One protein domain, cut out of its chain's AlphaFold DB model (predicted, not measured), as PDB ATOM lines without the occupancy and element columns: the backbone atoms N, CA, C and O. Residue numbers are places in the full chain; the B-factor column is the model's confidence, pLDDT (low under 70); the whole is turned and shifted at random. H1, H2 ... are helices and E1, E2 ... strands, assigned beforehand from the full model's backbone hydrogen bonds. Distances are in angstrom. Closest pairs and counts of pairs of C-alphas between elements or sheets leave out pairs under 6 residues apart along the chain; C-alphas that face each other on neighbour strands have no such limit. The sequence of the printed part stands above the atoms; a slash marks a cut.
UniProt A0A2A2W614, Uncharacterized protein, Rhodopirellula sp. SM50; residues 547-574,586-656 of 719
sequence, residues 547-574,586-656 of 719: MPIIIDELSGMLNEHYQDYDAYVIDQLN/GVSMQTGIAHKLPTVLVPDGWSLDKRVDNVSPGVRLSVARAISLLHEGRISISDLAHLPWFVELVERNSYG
ATOM      1  N   MET A 547     -35.669  38.245  17.834       94.88
ATOM      2  CA  MET A 547     -36.308  39.364  18.530       94.88
ATOM      3  C   MET A 547     -37.726  39.023  19.023       94.88
ATOM      4  O   MET A 547     -38.384  38.172  18.422       94.88
ATOM      5  N   PRO A 548     -38.227  39.701  20.076       95.00
ATOM      6  CA  PRO A 548     -39.596  39.569  20.546       95.00
ATOM      7  C   PRO A 548     -40.636  39.930  19.491       95.00
ATOM      8  O   PRO A 548     -40.547  40.988  18.856       95.00
ATOM      9  N   ILE A 549     -41.666  39.093  19.372       94.44
ATOM     10  CA  ILE A 549     -42.755  39.244  18.403       94.44
ATOM     11  C   ILE A 549     -44.123  39.018  19.046       94.44
ATOM     12  O   ILE A 549     -44.269  38.168  19.925       94.44
ATOM     13  N   ILE A 550     -45.130  39.797  18.641       91.94
ATOM     14  CA  ILE A 550     -46.517  39.558  19.069       91.94
ATOM     15  C   ILE A 550     -47.136  38.418  18.259       91.94
ATOM     16  O   ILE A 550     -46.796  38.227  17.091       91.94
ATOM     17  N   ILE A 551     -48.080  37.691  18.857       85.81
ATOM     18  CA  ILE A 551     -48.718  36.536  18.205       85.81
ATOM     19  C   ILE A 551     -49.385  36.887  16.861       85.81
ATOM     20  O   ILE A 551     -49.266  36.119  15.910       85.81
ATOM     21  N   ASP A 552     -49.989  38.074  16.745       84.88
ATOM     22  CA  ASP A 552     -50.647  38.540  15.514       84.88
ATOM     23  C   ASP A 552     -49.650  38.740  14.360       84.88
ATOM     24  O   ASP A 552     -49.929  38.412  13.209       84.88
ATOM     25  N   GLU A 553     -48.463  39.265  14.666       89.75
ATOM     26  CA  GLU A 553     -47.403  39.488  13.679       89.75
ATOM     27  C   GLU A 553     -46.751  38.163  13.288       89.75
ATOM     28  O   GLU A 553     -46.545  37.896  12.103       89.75
ATOM     29  N   LEU A 554     -46.519  37.285  14.270       86.44
ATOM     30  CA  LEU A 554     -46.044  35.931  14.014       86.44
ATOM     31  C   LEU A 554     -47.020  35.152  13.124       86.44
ATOM     32  O   LEU A 554     -46.573  34.395  12.273       86.44
ATOM     33  N   SER A 555     -48.329  35.344  13.296       80.19
ATOM     34  CA  SER A 555     -49.355  34.724  12.454       80.19
ATOM     35  C   SER A 555     -49.169  35.083  10.979       80.19
ATOM     36  O   SER A 555     -49.095  34.201  10.123       80.19
ATOM     37  N   GLY A 556     -48.979  36.377  10.690       83.06
ATOM     38  CA  GLY A 556     -48.665  36.857   9.344       83.06
ATOM     39  C   GLY A 556     -47.382  36.236   8.788       83.06
ATOM     40  O   GLY A 556     -47.372  35.769   7.653       83.06
ATOM     41  N   MET A 557     -46.334  36.145   9.610       83.50
ATOM     42  CA  MET A 557     -45.061  35.543   9.204       83.50
ATOM     43  C   MET A 557     -45.146  34.029   8.995       83.50
ATOM     44  O   MET A 557     -44.531  33.506   8.075       83.50
ATOM     45  N   LEU A 558     -45.907  33.304   9.815       78.94
ATOM     46  CA  LEU A 558     -46.130  31.869   9.640       78.94
ATOM     47  C   LEU A 558     -46.926  31.584   8.364       78.94
ATOM     48  O   LEU A 558     -46.602  30.625   7.664       78.94
ATOM     49  N   ASN A 559     -47.901  32.432   8.033       74.62
ATOM     50  CA  ASN A 559     -48.636  32.347   6.772       74.62
ATOM     51  C   ASN A 559     -47.733  32.666   5.576       74.62
ATOM     52  O   ASN A 559     -47.753  31.955   4.574       74.62
ATOM     53  N   GLU A 560     -46.900  33.703   5.691       75.38
ATOM     54  CA  GLU A 560     -45.978  34.088   4.625       75.38
ATOM     55  C   GLU A 560     -44.866  33.067   4.426       75.38
ATOM     56  O   GLU A 560     -44.438  32.882   3.291       75.38
ATOM     57  N   HIS A 561     -44.382  32.419   5.488       67.06
ATOM     58  CA  HIS A 561     -43.201  31.570   5.420       67.06
ATOM     59  C   HIS A 561     -43.484  30.078   5.404       67.06
ATOM     60  O   HIS A 561     -42.740  29.364   4.738       67.06
ATOM     61  N   TYR A 562     -44.509  29.582   6.098       64.31
ATOM     62  CA  TYR A 562     -44.555  28.150   6.365       64.31
ATOM     63  C   TYR A 562     -45.904  27.453   6.171       64.31
ATOM     64  O   TYR A 562     -45.827  26.251   5.908       64.31
ATOM     65  N   GLN A 563     -47.103  28.072   6.233       64.94
ATOM     66  CA  GLN A 563     -48.373  27.301   6.161       64.94
ATOM     67  C   GLN A 563     -49.637  28.033   5.655       64.94
ATOM     68  O   GLN A 563     -49.880  29.176   6.007       64.94
ATOM     69  N   ASP A 564     -50.530  27.269   5.000       60.41
ATOM     70  CA  ASP A 564     -51.995  27.479   4.947       60.41
ATOM     71  C   ASP A 564     -52.650  27.101   6.294       60.41
ATOM     72  O   ASP A 564     -53.547  26.253   6.372       60.41
ATOM     73  N   TYR A 565     -52.151  27.628   7.413       60.56
ATOM     74  CA  TYR A 565     -52.920  27.504   8.644       60.56
ATOM     75  C   TYR A 565     -54.049  28.518   8.610       60.56
ATOM     76  O   TYR A 565     -53.814  29.722   8.643       60.56
ATOM     77  N   ASP A 566     -55.287  28.022   8.591       58.38
ATOM     78  CA  ASP A 566     -56.439  28.864   8.885       58.38
ATOM     79  C   ASP A 566     -56.156  29.646  10.177       58.38
ATOM     80  O   ASP A 566     -55.642  29.070  11.142       58.38
ATOM     81  N   ALA A 567     -56.509  30.932  10.220       61.72
ATOM     82  CA  ALA A 567     -56.216  31.812  11.358       61.72
ATOM     83  C   ALA A 567     -56.616  31.188  12.713       61.72
ATOM     84  O   ALA A 567     -55.856  31.248  13.678       61.72
ATOM     85  N   TYR A 568     -57.731  30.444  12.752       62.62
ATOM     86  CA  TYR A 568     -58.187  29.755  13.964       62.62
ATOM     87  C   TYR A 568     -57.191  28.708  14.497       62.62
ATOM     88  O   TYR A 568     -57.220  28.362  15.674       62.62
ATOM     89  N   VAL A 569     -56.331  28.133  13.652       60.97
ATOM     90  CA  VAL A 569     -55.329  27.129  14.041       60.97
ATOM     91  C   VAL A 569     -54.197  27.782  14.832       60.97
ATOM     92  O   VAL A 569     -53.639  27.133  15.724       60.97
ATOM     93  N   ILE A 570     -53.896  29.040  14.513       64.44
ATOM     94  CA  ILE A 570     -52.958  29.904  15.228       64.44
ATOM     95  C   ILE A 570     -53.629  30.417  16.506       64.44
ATOM     96  O   ILE A 570     -53.015  30.344  17.562       64.44
ATOM     97  N   ASP A 571     -54.917  30.766  16.461       62.97
ATOM     98  CA  ASP A 571     -55.695  31.106  17.666       62.97
ATOM     99  C   ASP A 571     -55.813  29.915  18.639       62.97
ATOM    100  O   ASP A 571     -55.879  30.079  19.853       62.97
ATOM    101  N   GLN A 572     -55.786  28.686  18.114       61.62
ATOM    102  CA  GLN A 572     -55.703  27.438  18.883       61.62
ATOM    103  C   GLN A 572     -54.303  27.134  19.423       61.62
ATOM    104  O   GLN A 572     -54.103  26.067  20.017       61.62
ATOM    105  N   LEU A 573     -53.323  28.026  19.261       64.06
ATOM    106  CA  LEU A 573     -52.166  28.071  20.150       64.06
ATOM    107  C   LEU A 573     -52.650  28.526  21.539       64.06
ATOM    108  O   LEU A 573     -52.209  29.542  22.061       64.06
ATOM    109  N   ASN A 574     -53.551  27.756  22.161       55.50
ATOM    110  CA  ASN A 574     -53.784  27.792  23.598       55.50
ATOM    111  C   ASN A 574     -52.491  27.290  24.242       55.50
ATOM    112  O   ASN A 574     -52.308  26.109  24.538       55.50
ATOM    113  N   GLY A 586     -36.741  27.171  23.067       80.12
ATOM    114  CA  GLY A 586     -35.931  28.341  22.750       80.12
ATOM    115  C   GLY A 586     -36.738  29.643  22.726       80.12
ATOM    116  O   GLY A 586     -36.262  30.612  22.135       80.12
ATOM    117  N   VAL A 587     -37.965  29.656  23.261       85.44
ATOM    118  CA  VAL A 587     -38.870  30.812  23.277       85.44
ATOM    119  C   VAL A 587     -39.697  30.804  24.557       85.44
ATOM    120  O   VAL A 587     -40.458  29.870  24.811       85.44
ATOM    121  N   SER A 588     -39.624  31.899  25.304       87.06
ATOM    122  CA  SER A 588     -40.511  32.181  26.425       87.06
ATOM    123  C   SER A 588     -41.771  32.902  25.945       87.06
ATOM    124  O   SER A 588     -41.714  33.908  25.232       87.06
ATOM    125  N   MET A 589     -42.934  32.381  26.334       86.00
ATOM    126  CA  MET A 589     -44.196  33.079  26.136       86.00
ATOM    127  C   MET A 589     -44.462  33.997  27.318       86.00
ATOM    128  O   MET A 589     -44.414  33.586  28.474       86.00
ATOM    129  N   GLN A 590     -44.784  35.241  27.007       86.94
ATOM    130  CA  GLN A 590     -45.049  36.277  27.976       86.94
ATOM    131  C   GLN A 590     -46.448  36.826  27.723       86.94
ATOM    132  O   GLN A 590     -46.691  37.594  26.786       86.94
ATOM    133  N   THR A 591     -47.393  36.357  28.537       81.62
ATOM    134  CA  THR A 591     -48.796  36.747  28.433       81.62
ATOM    135  C   THR A 591     -48.951  38.221  28.788       81.62
ATOM    136  O   THR A 591     -48.464  38.715  29.812       81.62
ATOM    137  N   GLY A 592     -49.613  38.950  27.891       75.06
ATOM    138  CA  GLY A 592     -50.015  40.323  28.151       75.06
ATOM    139  C   GLY A 592     -51.091  40.389  29.236       75.06
ATOM    140  O   GLY A 592     -51.590  39.379  29.732       75.06
ATOM    141  N   ILE A 593     -51.504  41.604  29.590       78.06
ATOM    142  CA  ILE A 593     -52.680  41.790  30.443       78.06
ATOM    143  C   ILE A 593     -53.909  41.345  29.644       78.06
ATOM    144  O   ILE A 593     -54.183  41.918  28.583       78.06
ATOM    145  N   ALA A 594     -54.649  40.357  30.162       73.12
ATOM    146  CA  ALA A 594     -55.813  39.767  29.502       73.12
ATOM    147  C   ALA A 594     -56.731  40.840  28.882       73.12
ATOM    148  O   ALA A 594     -57.149  41.794  29.547       73.12
ATOM    149  N   HIS A 595     -57.014  40.690  27.583       72.69
ATOM    150  CA  HIS A 595     -57.829  41.590  26.748       72.69
ATOM    151  C   HIS A 595     -57.300  43.024  26.537       72.69
ATOM    152  O   HIS A 595     -57.957  43.823  25.864       72.69
ATOM    153  N   LYS A 596     -56.130  43.385  27.078       82.06
ATOM    154  CA  LYS A 596     -55.578  44.750  26.988       82.06
ATOM    155  C   LYS A 596     -54.285  44.826  26.183       82.06
ATOM    156  O   LYS A 596     -54.120  45.794  25.440       82.06
ATOM    157  N   LEU A 597     -53.416  43.823  26.293       86.56
ATOM    158  CA  LEU A 597     -52.171  43.715  25.532       86.56
ATOM    159  C   LEU A 597     -52.045  42.314  24.922       86.56
ATOM    160  O   LEU A 597     -52.461  41.351  25.568       86.56
ATOM    161  N   PRO A 598     -51.509  42.194  23.695       87.56
ATOM    162  CA  PRO A 598     -51.319  40.897  23.062       87.56
ATOM    163  C   PRO A 598     -50.216  40.104  23.767       87.56
ATOM    164  O   PRO A 598     -49.338  40.667  24.425       87.56
ATOM    165  N   THR A 599     -50.252  38.787  23.594       87.75
ATOM    166  CA  THR A 599     -49.178  37.891  24.023       87.75
ATOM    167  C   THR A 599     -47.921  38.139  23.193       87.75
ATOM    168  O   THR A 599     -47.991  38.264  21.966       87.75
ATOM    169  N   VAL A 600     -46.773  38.194  23.871       89.75
ATOM    170  CA  VAL A 600     -45.456  38.359  23.253       89.75
ATOM    171  C   VAL A 600     -44.669  37.062  23.383       89.75
ATOM    172  O   VAL A 600     -44.654  36.424  24.433       89.75
ATOM    173  N   LEU A 601     -43.986  36.684  22.312       90.81
ATOM    174  CA  LEU A 601     -43.056  35.566  22.267       90.81
ATOM    175  C   LEU A 601     -41.637  36.125  22.256       90.81
ATOM    176  O   LEU A 601     -41.307  36.951  21.405       90.81
ATOM    177  N   VAL A 602     -40.812  35.702  23.210       91.94
ATOM    178  CA  VAL A 602     -39.456  36.215  23.431       91.94
ATOM    179  C   VAL A 602     -38.457  35.069  23.259       91.94
ATOM    180  O   VAL A 602     -38.542  34.106  24.021       91.94
ATOM    181  N   PRO A 603     -37.512  35.142  22.301       92.62
ATOM    182  CA  PRO A 603     -36.493  34.108  22.136       92.62
ATOM    183  C   PRO A 603     -35.656  33.917  23.411       92.62
ATOM    184  O   PRO A 603     -35.329  34.883  24.101       92.62
ATOM    185  N   ASP A 604     -35.257  32.687  23.706       89.44
ATOM    186  CA  ASP A 604     -34.413  32.388  24.861       89.44
ATOM    187  C   ASP A 604     -33.027  33.016  24.699       89.44
ATOM    188  O   ASP A 604     -32.435  33.029  23.618       89.44
ATOM    189  N   GLY A 605     -32.508  33.571  25.795       89.88
ATOM    190  CA  GLY A 605     -31.251  34.321  25.787       89.88
ATOM    191  C   GLY A 605     -31.340  35.692  25.107       89.88
ATOM    192  O   GLY A 605     -30.333  36.400  25.049       89.88
ATOM    193  N   TRP A 606     -32.518  36.100  24.620       94.75
ATOM    194  CA  TRP A 606     -32.722  37.463  24.152       94.75
ATOM    195  C   TRP A 606     -32.591  38.456  25.313       94.75
ATOM    196  O   TRP A 606     -33.053  38.223  26.431       94.75
ATOM    197  N   SER A 607     -31.975  39.598  25.023       93.69
ATOM    198  CA  SER A 607     -31.932  40.746  25.923       93.69
ATOM    199  C   SER A 607     -32.186  42.025  25.135       93.69
ATOM    200  O   SER A 607     -31.864  42.120  23.946       93.69
ATOM    201  N   LEU A 608     -32.791  43.000  25.810       94.44
ATOM    202  CA  LEU A 608     -33.117  44.285  25.214       94.44
ATOM    203  C   LEU A 608     -31.835  45.067  24.902       94.44
ATOM    204  O   LEU A 608     -31.125  45.509  25.808       94.44
ATOM    205  N   ASP A 609     -31.571  45.293  23.616       91.12
ATOM    206  CA  ASP A 609     -30.558  46.247  23.178       91.12
ATOM    207  C   ASP A 609     -31.158  47.654  23.184       91.12
ATOM    208  O   ASP A 609     -31.875  48.074  22.270       91.12
ATOM    209  N   LYS A 610     -30.801  48.403  24.229       87.25
ATOM    210  CA  LYS A 610     -31.249  49.779  24.470       87.25
ATOM    211  C   LYS A 610     -30.862  50.756  23.354       87.25
ATOM    212  O   LYS A 610     -31.288  51.904  23.373       87.25
ATOM    213  N   ARG A 611     -30.009  50.391  22.397       84.50
ATOM    214  CA  ARG A 611     -29.612  51.311  21.316       84.50
ATOM    215  C   ARG A 611     -30.540  51.244  20.115       84.50
ATOM    216  O   ARG A 611     -30.744  52.265  19.467       84.50
ATOM    217  N   VAL A 612     -31.064  50.062  19.812       85.88
ATOM    218  CA  VAL A 612     -31.764  49.788  18.547       85.88
ATOM    219  C   VAL A 612     -33.205  49.324  18.732       85.88
ATOM    220  O   VAL A 612     -33.917  49.186  17.737       85.88
ATOM    221  N   ASP A 613     -33.631  49.101  19.979       85.88
ATOM    222  CA  ASP A 613     -34.933  48.535  20.333       85.88
ATOM    223  C   ASP A 613     -35.205  47.292  19.484       85.88
ATOM    224  O   ASP A 613     -36.075  47.294  18.606       85.88
ATOM    225  N   ASN A 614     -34.398  46.251  19.706       92.69
ATOM    226  CA  ASN A 614     -34.398  44.972  18.986       92.69
ATOM    227  C   ASN A 614     -35.657  44.129  19.278       92.69
ATOM    228  O   ASN A 614     -35.569  42.983  19.713       92.69
ATOM    229  N   VAL A 615     -36.824  44.722  19.035       94.62
ATOM    230  CA  VAL A 615     -38.167  44.160  19.144       94.62
ATOM    231  C   VAL A 615     -38.939  44.448  17.858       94.62
ATOM    232  O   VAL A 615     -38.719  45.471  17.198       94.62
ATOM    233  N   SER A 616     -39.871  43.561  17.528       94.75
ATOM    234  CA  SER A 616     -40.712  43.679  16.336       94.75
ATOM    235  C   SER A 616     -41.600  44.941  16.321       94.75
ATOM    236  O   SER A 616     -41.942  45.497  17.377       94.75
ATOM    237  N   PRO A 617     -42.024  45.404  15.129       94.69
ATOM    238  CA  PRO A 617     -43.026  46.456  14.969       94.69
ATOM    239  C   PRO A 617     -44.292  46.269  15.817       94.69
ATOM    240  O   PRO A 617     -44.775  47.236  16.413       94.69
ATOM    241  N   GLY A 618     -44.819  45.049  15.920       93.81
ATOM    242  CA  GLY A 618     -46.011  44.754  16.707       93.81
ATOM    243  C   GLY A 618     -45.795  44.910  18.212       93.81
ATOM    244  O   GLY A 618     -46.662  45.440  18.917       93.81
ATOM    245  N   VAL A 619     -44.609  44.559  18.721       94.69
ATOM    246  CA  VAL A 619     -44.239  44.837  20.120       94.69
ATOM    247  C   VAL A 619     -44.159  46.344  20.365       94.69
ATOM    248  O   VAL A 619     -44.703  46.826  21.358       94.69
ATOM    249  N   ARG A 620     -43.583  47.125  19.442       94.38
ATOM    250  CA  ARG A 620     -43.535  48.599  19.555       94.38
ATOM    251  C   ARG A 620     -44.928  49.230  19.588       94.38
ATOM    252  O   ARG A 620     -45.185  50.131  20.386       94.38
ATOM    253  N   LEU A 621     -45.848  48.740  18.755       94.00
ATOM    254  CA  LEU A 621     -47.254  49.159  18.779       94.00
ATOM    255  C   LEU A 621     -47.927  48.803  20.110       94.00
ATOM    256  O   LEU A 621     -48.702  49.597  20.646       94.00
ATOM    257  N   SER A 622     -47.593  47.643  20.672       93.25
ATOM    258  CA  SER A 622     -48.095  47.204  21.976       93.25
ATOM    259  C   SER A 622     -47.569  48.074  23.118       93.25
ATOM    260  O   SER A 622     -48.338  48.419  24.012       93.25
ATOM    261  N   VAL A 623     -46.304  48.503  23.058       94.31
ATOM    262  CA  VAL A 623     -45.720  49.486  23.991       94.31
ATOM    263  C   VAL A 623     -46.472  50.815  23.903       94.31
ATOM    264  O   VAL A 623     -46.918  51.336  24.923       94.31
ATOM    265  N   ALA A 624     -46.704  51.335  22.693       93.81
ATOM    266  CA  ALA A 624     -47.467  52.572  22.501       93.81
ATOM    267  C   ALA A 624     -48.901  52.467  23.062       93.81
ATOM    268  O   ALA A 624     -49.402  53.397  23.698       93.81
ATOM    269  N   ARG A 625     -49.552  51.310  22.882       94.12
ATOM    270  CA  ARG A 625     -50.872  51.024  23.456       94.12
ATOM    271  C   ARG A 625     -50.834  50.956  24.984       94.12
ATOM    272  O   ARG A 625     -51.733  51.493  25.625       94.12
ATOM    273  N   ALA A 626     -49.810  50.333  25.569       94.12
ATOM    274  CA  ALA A 626     -49.636  50.261  27.018       94.12
ATOM    275  C   ALA A 626     -49.489  51.658  27.642       94.12
ATOM    276  O   ALA A 626     -50.144  51.942  28.642       94.12
ATOM    277  N   ILE A 627     -48.721  52.552  27.007       94.62
ATOM    278  CA  ILE A 627     -48.582  53.957  27.433       94.62
ATOM    279  C   ILE A 627     -49.944  54.667  27.439       94.62
ATOM    280  O   ILE A 627     -50.295  55.305  28.429       94.62
ATOM    281  N   SER A 628     -50.750  54.503  26.381       93.75
ATOM    282  CA  SER A 628     -52.115  55.061  26.335       93.75
ATOM    283  C   SER A 628     -52.976  54.548  27.494       93.75
ATOM    284  O   SER A 628     -53.609  55.332  28.195       93.75
ATOM    285  N   LEU A 629     -52.956  53.236  27.748       93.62
ATOM    286  CA  LEU A 629     -53.745  52.619  28.818       93.62
ATOM    287  C   LEU A 629     -53.294  53.050  30.224       93.62
ATOM    288  O   LEU A 629     -54.144  53.169  31.110       93.62
ATOM    289  N   LEU A 630     -51.993  53.287  30.432       93.44
ATOM    290  CA  LEU A 630     -51.444  53.842  31.675       93.44
ATOM    291  C   LEU A 630     -51.920  55.284  31.889       93.44
ATOM    292  O   LEU A 630     -52.381  55.617  32.978       93.44
ATOM    293  N   HIS A 631     -51.881  56.120  30.847       92.69
ATOM    294  CA  HIS A 631     -52.397  57.494  30.904       92.69
ATOM    295  C   HIS A 631     -53.909  57.547  31.167       92.69
ATOM    296  O   HIS A 631     -54.382  58.430  31.877       92.69
ATOM    297  N   GLU A 632     -54.665  56.585  30.637       95.00
ATOM    298  CA  GLU A 632     -56.102  56.430  30.893       95.00
ATOM    299  C   GLU A 632     -56.413  55.847  32.288       95.00
ATOM    300  O   GLU A 632     -57.583  55.732  32.655       95.00
ATOM    301  N   GLY A 633     -55.400  55.426  33.061       93.81
ATOM    302  CA  GLY A 633     -55.580  54.759  34.356       93.81
ATOM    303  C   GLY A 633     -56.248  53.382  34.257       93.81
ATOM    304  O   GLY A 633     -56.797  52.880  35.236       93.81
ATOM    305  N   ARG A 634     -56.248  52.766  33.067       93.88
ATOM    306  CA  ARG A 634     -56.880  51.460  32.817       93.88
ATOM    307  C   ARG A 634     -55.995  50.289  33.209       93.88
ATOM    308  O   ARG A 634     -56.518  49.184  33.371       93.88
ATOM    309  N   ILE A 635     -54.691  50.509  33.294       94.81
ATOM    310  CA  ILE A 635     -53.696  49.576  33.827       94.81
ATOM    311  C   ILE A 635     -52.736  50.356  34.726       94.81
ATOM    312  O   ILE A 635     -52.622  51.575  34.605       94.81
ATOM    313  N   SER A 636     -52.054  49.652  35.617       93.94
ATOM    314  CA  SER A 636     -50.963  50.163  36.442       93.94
ATOM    315  C   SER A 636     -49.619  49.626  35.940       93.94
ATOM    316  O   SER A 636     -49.569  48.577  35.303       93.94
ATOM    317  N   ILE A 637     -48.507  50.308  36.239       93.25
ATOM    318  CA  ILE A 637     -47.173  49.801  35.862       93.25
ATOM    319  C   ILE A 637     -46.866  48.459  36.548       93.25
ATOM    320  O   ILE A 637     -46.198  47.605  35.973       93.25
ATOM    321  N   SER A 638     -47.422  48.233  37.746       92.06
ATOM    322  CA  SER A 638     -47.337  46.950  38.449       92.06
ATOM    323  C   SER A 638     -48.028  45.809  37.706       92.06
ATOM    324  O   SER A 638     -47.597  44.670  37.852       92.06
ATOM    325  N   ASP A 639     -49.023  46.098  36.856       90.69
ATOM    326  CA  ASP A 639     -49.666  45.084  36.007       90.69
ATOM    327  C   ASP A 639     -48.720  44.571  34.901       90.69
ATOM    328  O   ASP A 639     -49.022  43.575  34.250       90.69
ATOM    329  N   LEU A 640     -47.594  45.260  34.667       92.56
ATOM    330  CA  LEU A 640     -46.550  44.903  33.701       92.56
ATOM    331  C   LEU A 640     -45.265  44.400  34.378       92.56
ATOM    332  O   LEU A 640     -44.290  44.110  33.690       92.56
ATOM    333  N   ALA A 641     -45.233  44.299  35.712       89.38
ATOM    334  CA  ALA A 641     -44.011  44.004  36.465       89.38
ATOM    335  C   ALA A 641     -43.394  42.632  36.137       89.38
ATOM    336  O   ALA A 641     -42.193  42.438  36.325       89.38
ATOM    337  N   HIS A 642     -44.185  41.689  35.615       86.88
ATOM    338  CA  HIS A 642     -43.701  40.392  35.137       86.88
ATOM    339  C   HIS A 642     -42.910  40.481  33.823       86.88
ATOM    340  O   HIS A 642     -42.260  39.510  33.445       86.88
ATOM    341  N   LEU A 643     -42.918  41.641  33.153       91.88
ATOM    342  CA  LEU A 643     -42.243  41.914  31.881       91.88
ATOM    343  C   LEU A 643     -41.235  43.069  32.036       91.88
ATOM    344  O   LEU A 643     -41.446  44.154  31.489       91.88
ATOM    345  N   PRO A 644     -40.118  42.879  32.761       92.00
ATOM    346  CA  PRO A 644     -39.212  43.976  33.118       92.00
ATOM    347  C   PRO A 644     -38.630  44.714  31.901       92.00
ATOM    348  O   PRO A 644     -38.537  45.937  31.908       92.00
ATOM    349  N   TRP A 645     -38.313  44.000  30.818       94.62
ATOM    350  CA  TRP A 645     -37.840  44.614  29.569       94.62
ATOM    351  C   TRP A 645     -38.937  45.426  28.856       94.62
ATOM    352  O   TRP A 645     -38.644  46.405  28.173       94.62
ATOM    353  N   PHE A 646     -40.206  45.037  29.010       94.06
ATOM    354  CA  PHE A 646     -41.341  45.744  28.422       94.06
ATOM    355  C   PHE A 646     -41.659  47.009  29.221       94.06
ATOM    356  O   PHE A 646     -41.920  48.051  28.627       94.06
ATOM    357  N   VAL A 647     -41.571  46.944  30.556       94.25
ATOM    358  CA  VAL A 647     -41.628  48.122  31.439       94.25
ATOM    359  C   VAL A 647     -40.539  49.118  31.060       94.25
ATOM    360  O   VAL A 647     -40.840  50.289  30.860       94.25
ATOM    361  N   GLU A 648     -39.305  48.649  30.865       93.56
ATOM    362  CA  GLU A 648     -38.196  49.509  30.451       93.56
ATOM    363  C   GLU A 648     -38.471  50.202  29.103       93.56
ATOM    364  O   GLU A 648     -38.242  51.408  28.961       93.56
ATOM    365  N   LEU A 649     -39.028  49.479  28.124       93.44
ATOM    366  CA  LEU A 649     -39.471  50.075  26.860       93.44
ATOM    367  C   LEU A 649     -40.585  51.109  27.068       93.44
ATOM    368  O   LEU A 649     -40.529  52.183  26.471       93.44
ATOM    369  N   VAL A 650     -41.591  50.816  27.892       93.62
ATOM    370  CA  VAL A 650     -42.705  51.731  28.191       93.62
ATOM    371  C   VAL A 650     -42.203  53.009  28.856       93.62
ATOM    372  O   VAL A 650     -42.567  54.100  28.418       93.62
ATOM    373  N   GLU A 651     -41.347  52.903  29.870       93.00
ATOM    374  CA  GLU A 651     -40.796  54.051  30.590       93.00
ATOM    375  C   GLU A 651     -39.990  54.944  29.650       93.00
ATOM    376  O   GLU A 651     -40.276  56.135  29.529       93.00
ATOM    377  N   ARG A 652     -39.050  54.365  28.898       89.12
ATOM    378  CA  ARG A 652     -38.215  55.121  27.958       89.12
ATOM    379  C   ARG A 652     -39.036  55.868  26.905       89.12
ATOM    380  O   ARG A 652     -38.742  57.018  26.590       89.12
ATOM    381  N   ASN A 653     -40.097  55.237  26.409       88.31
ATOM    382  CA  ASN A 653     -40.994  55.841  25.427       88.31
ATOM    383  C   ASN A 653     -41.969  56.865  26.031       88.31
ATOM    384  O   ASN A 653     -42.445  57.746  25.317       88.31
ATOM    385  N   SER A 654     -42.236  56.797  27.338       86.88
ATOM    386  CA  SER A 654     -43.099  57.750  28.052       86.88
ATOM    387  C   SER A 654     -42.404  59.087  28.334       86.88
ATOM    388  O   SER A 654     -43.057  60.129  28.321       86.88
ATOM    389  N   TYR A 655     -41.079  59.090  28.543       78.19
ATOM    390  CA  TYR A 655     -40.309  60.297  28.893       78.19
ATOM    391  C   TYR A 655     -39.837  61.146  27.698       78.19
ATOM    392  O   TYR A 655     -39.083  62.102  27.878       78.19
ATOM    393  N   GLY A 656     -40.312  60.863  26.482       59.34
ATOM    394  CA  GLY A 656     -40.114  61.759  25.338       59.34
ATOM    395  C   GLY A 656     -38.698  61.775  24.755       59.34
ATOM    396  O   GLY A 656     -38.371  62.696  24.005       59.34
TER     397      GLY A 656
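AT A GLANCE: This is residues 547 to 574 and 586 to 656 of the 719 residues of an uncharacterized protein of Rhodopirellula sp. SM50 (UniProt A0A2A2W614). Two helices, H1 and H3, lie roughly end to end and make the longest axis, with the small two-stranded hairpin E1 and E2 beside the place where their first turns come near each other. H4 and H5 gather at the H3 end, where H5 packs steeply across H3, and the short H2 lies loosely by H1 at the other end. The printed part has 99 residues with five named helices and two named strands, in the order H1, H2, E1, E2, H3, H4, H5; the class is mostly helix, and the sheet, in the order E1, E2, is antiparallel. The whole is compact, with a radius of gyration of the C-alphas of 14.0 A, and spans 42 by 29 by 21 A.

HOW THE PARTS SIT: H1, residues 551 to 561, is close to but not clearly touching H2, residues 567 to 571; their closest C-alphas, of Ser 555 and Ile 570, are 6.6 A apart. E1, residues 587 to 590, and E2, residues 600 to 603, form a hairpin at 153 degrees, with N 588 and O 602 at 2.8 A and N 600 and O 590 at 3.0 A, within hydrogen-bond range. Residues 549 to 550 pair with residues 600 to 601 of E2, antiparallel. H3, residues 617 to 631, is close to but not clearly touching H1, at a shallow tilt of 13 degrees, opposite ways; the closest C-alphas, of Glu 553 and Gly 618, are 6.2 A apart. H5, residues 644 to 654, touches H3, which meets it with residues 623 to 627 alone; the closest C-alphas, of Val 623 and Val 650, are 5.6 A apart, at a steep tilt of 69.5 degrees, only just short of about perpendicular, the same way. H4, residues 637 to 640, and H5 touch only at the corner, and only just, with 3 pairs of C-alphas within 8 A; the closest are those of Leu 640 and Val 647, 6.3 A apart. Among the pairs that are apart are H1 and H5, and H2 and E2. In H1, H2, H3 and H5 every O i to N i+4 pair is within hydrogen-bond range; H4 is too short for such a pair.

IN THESE COORDINATES: H1 begins at C-alpha 551, (-48.718, 36.536, 18.205), and is 14.8 A long. H2 is 6.4 A, E1 9.5 A and E2 10.0 A long. H3 begins at C-alpha 617, (-43.026, 46.456, 14.969), and is 21.5 A long. H4 is 5.4 A and H5 15.2 A long; H5 ends at C-alpha 654, (-43.099, 57.750, 28.052).

THE WHOLE: The two C-alphas farthest apart, of Asp 564 and Tyr 655, are 42.3 A apart. Residues 575 to 585 are not printed, and C-alphas 574 and 586 are 17.9 A apart across the cut. The link from E2 to H3, residues 604 to 616, is long. The mean pLDDT of the printed part is 85.2; residues 561 to 574 and residue 656 are under 70.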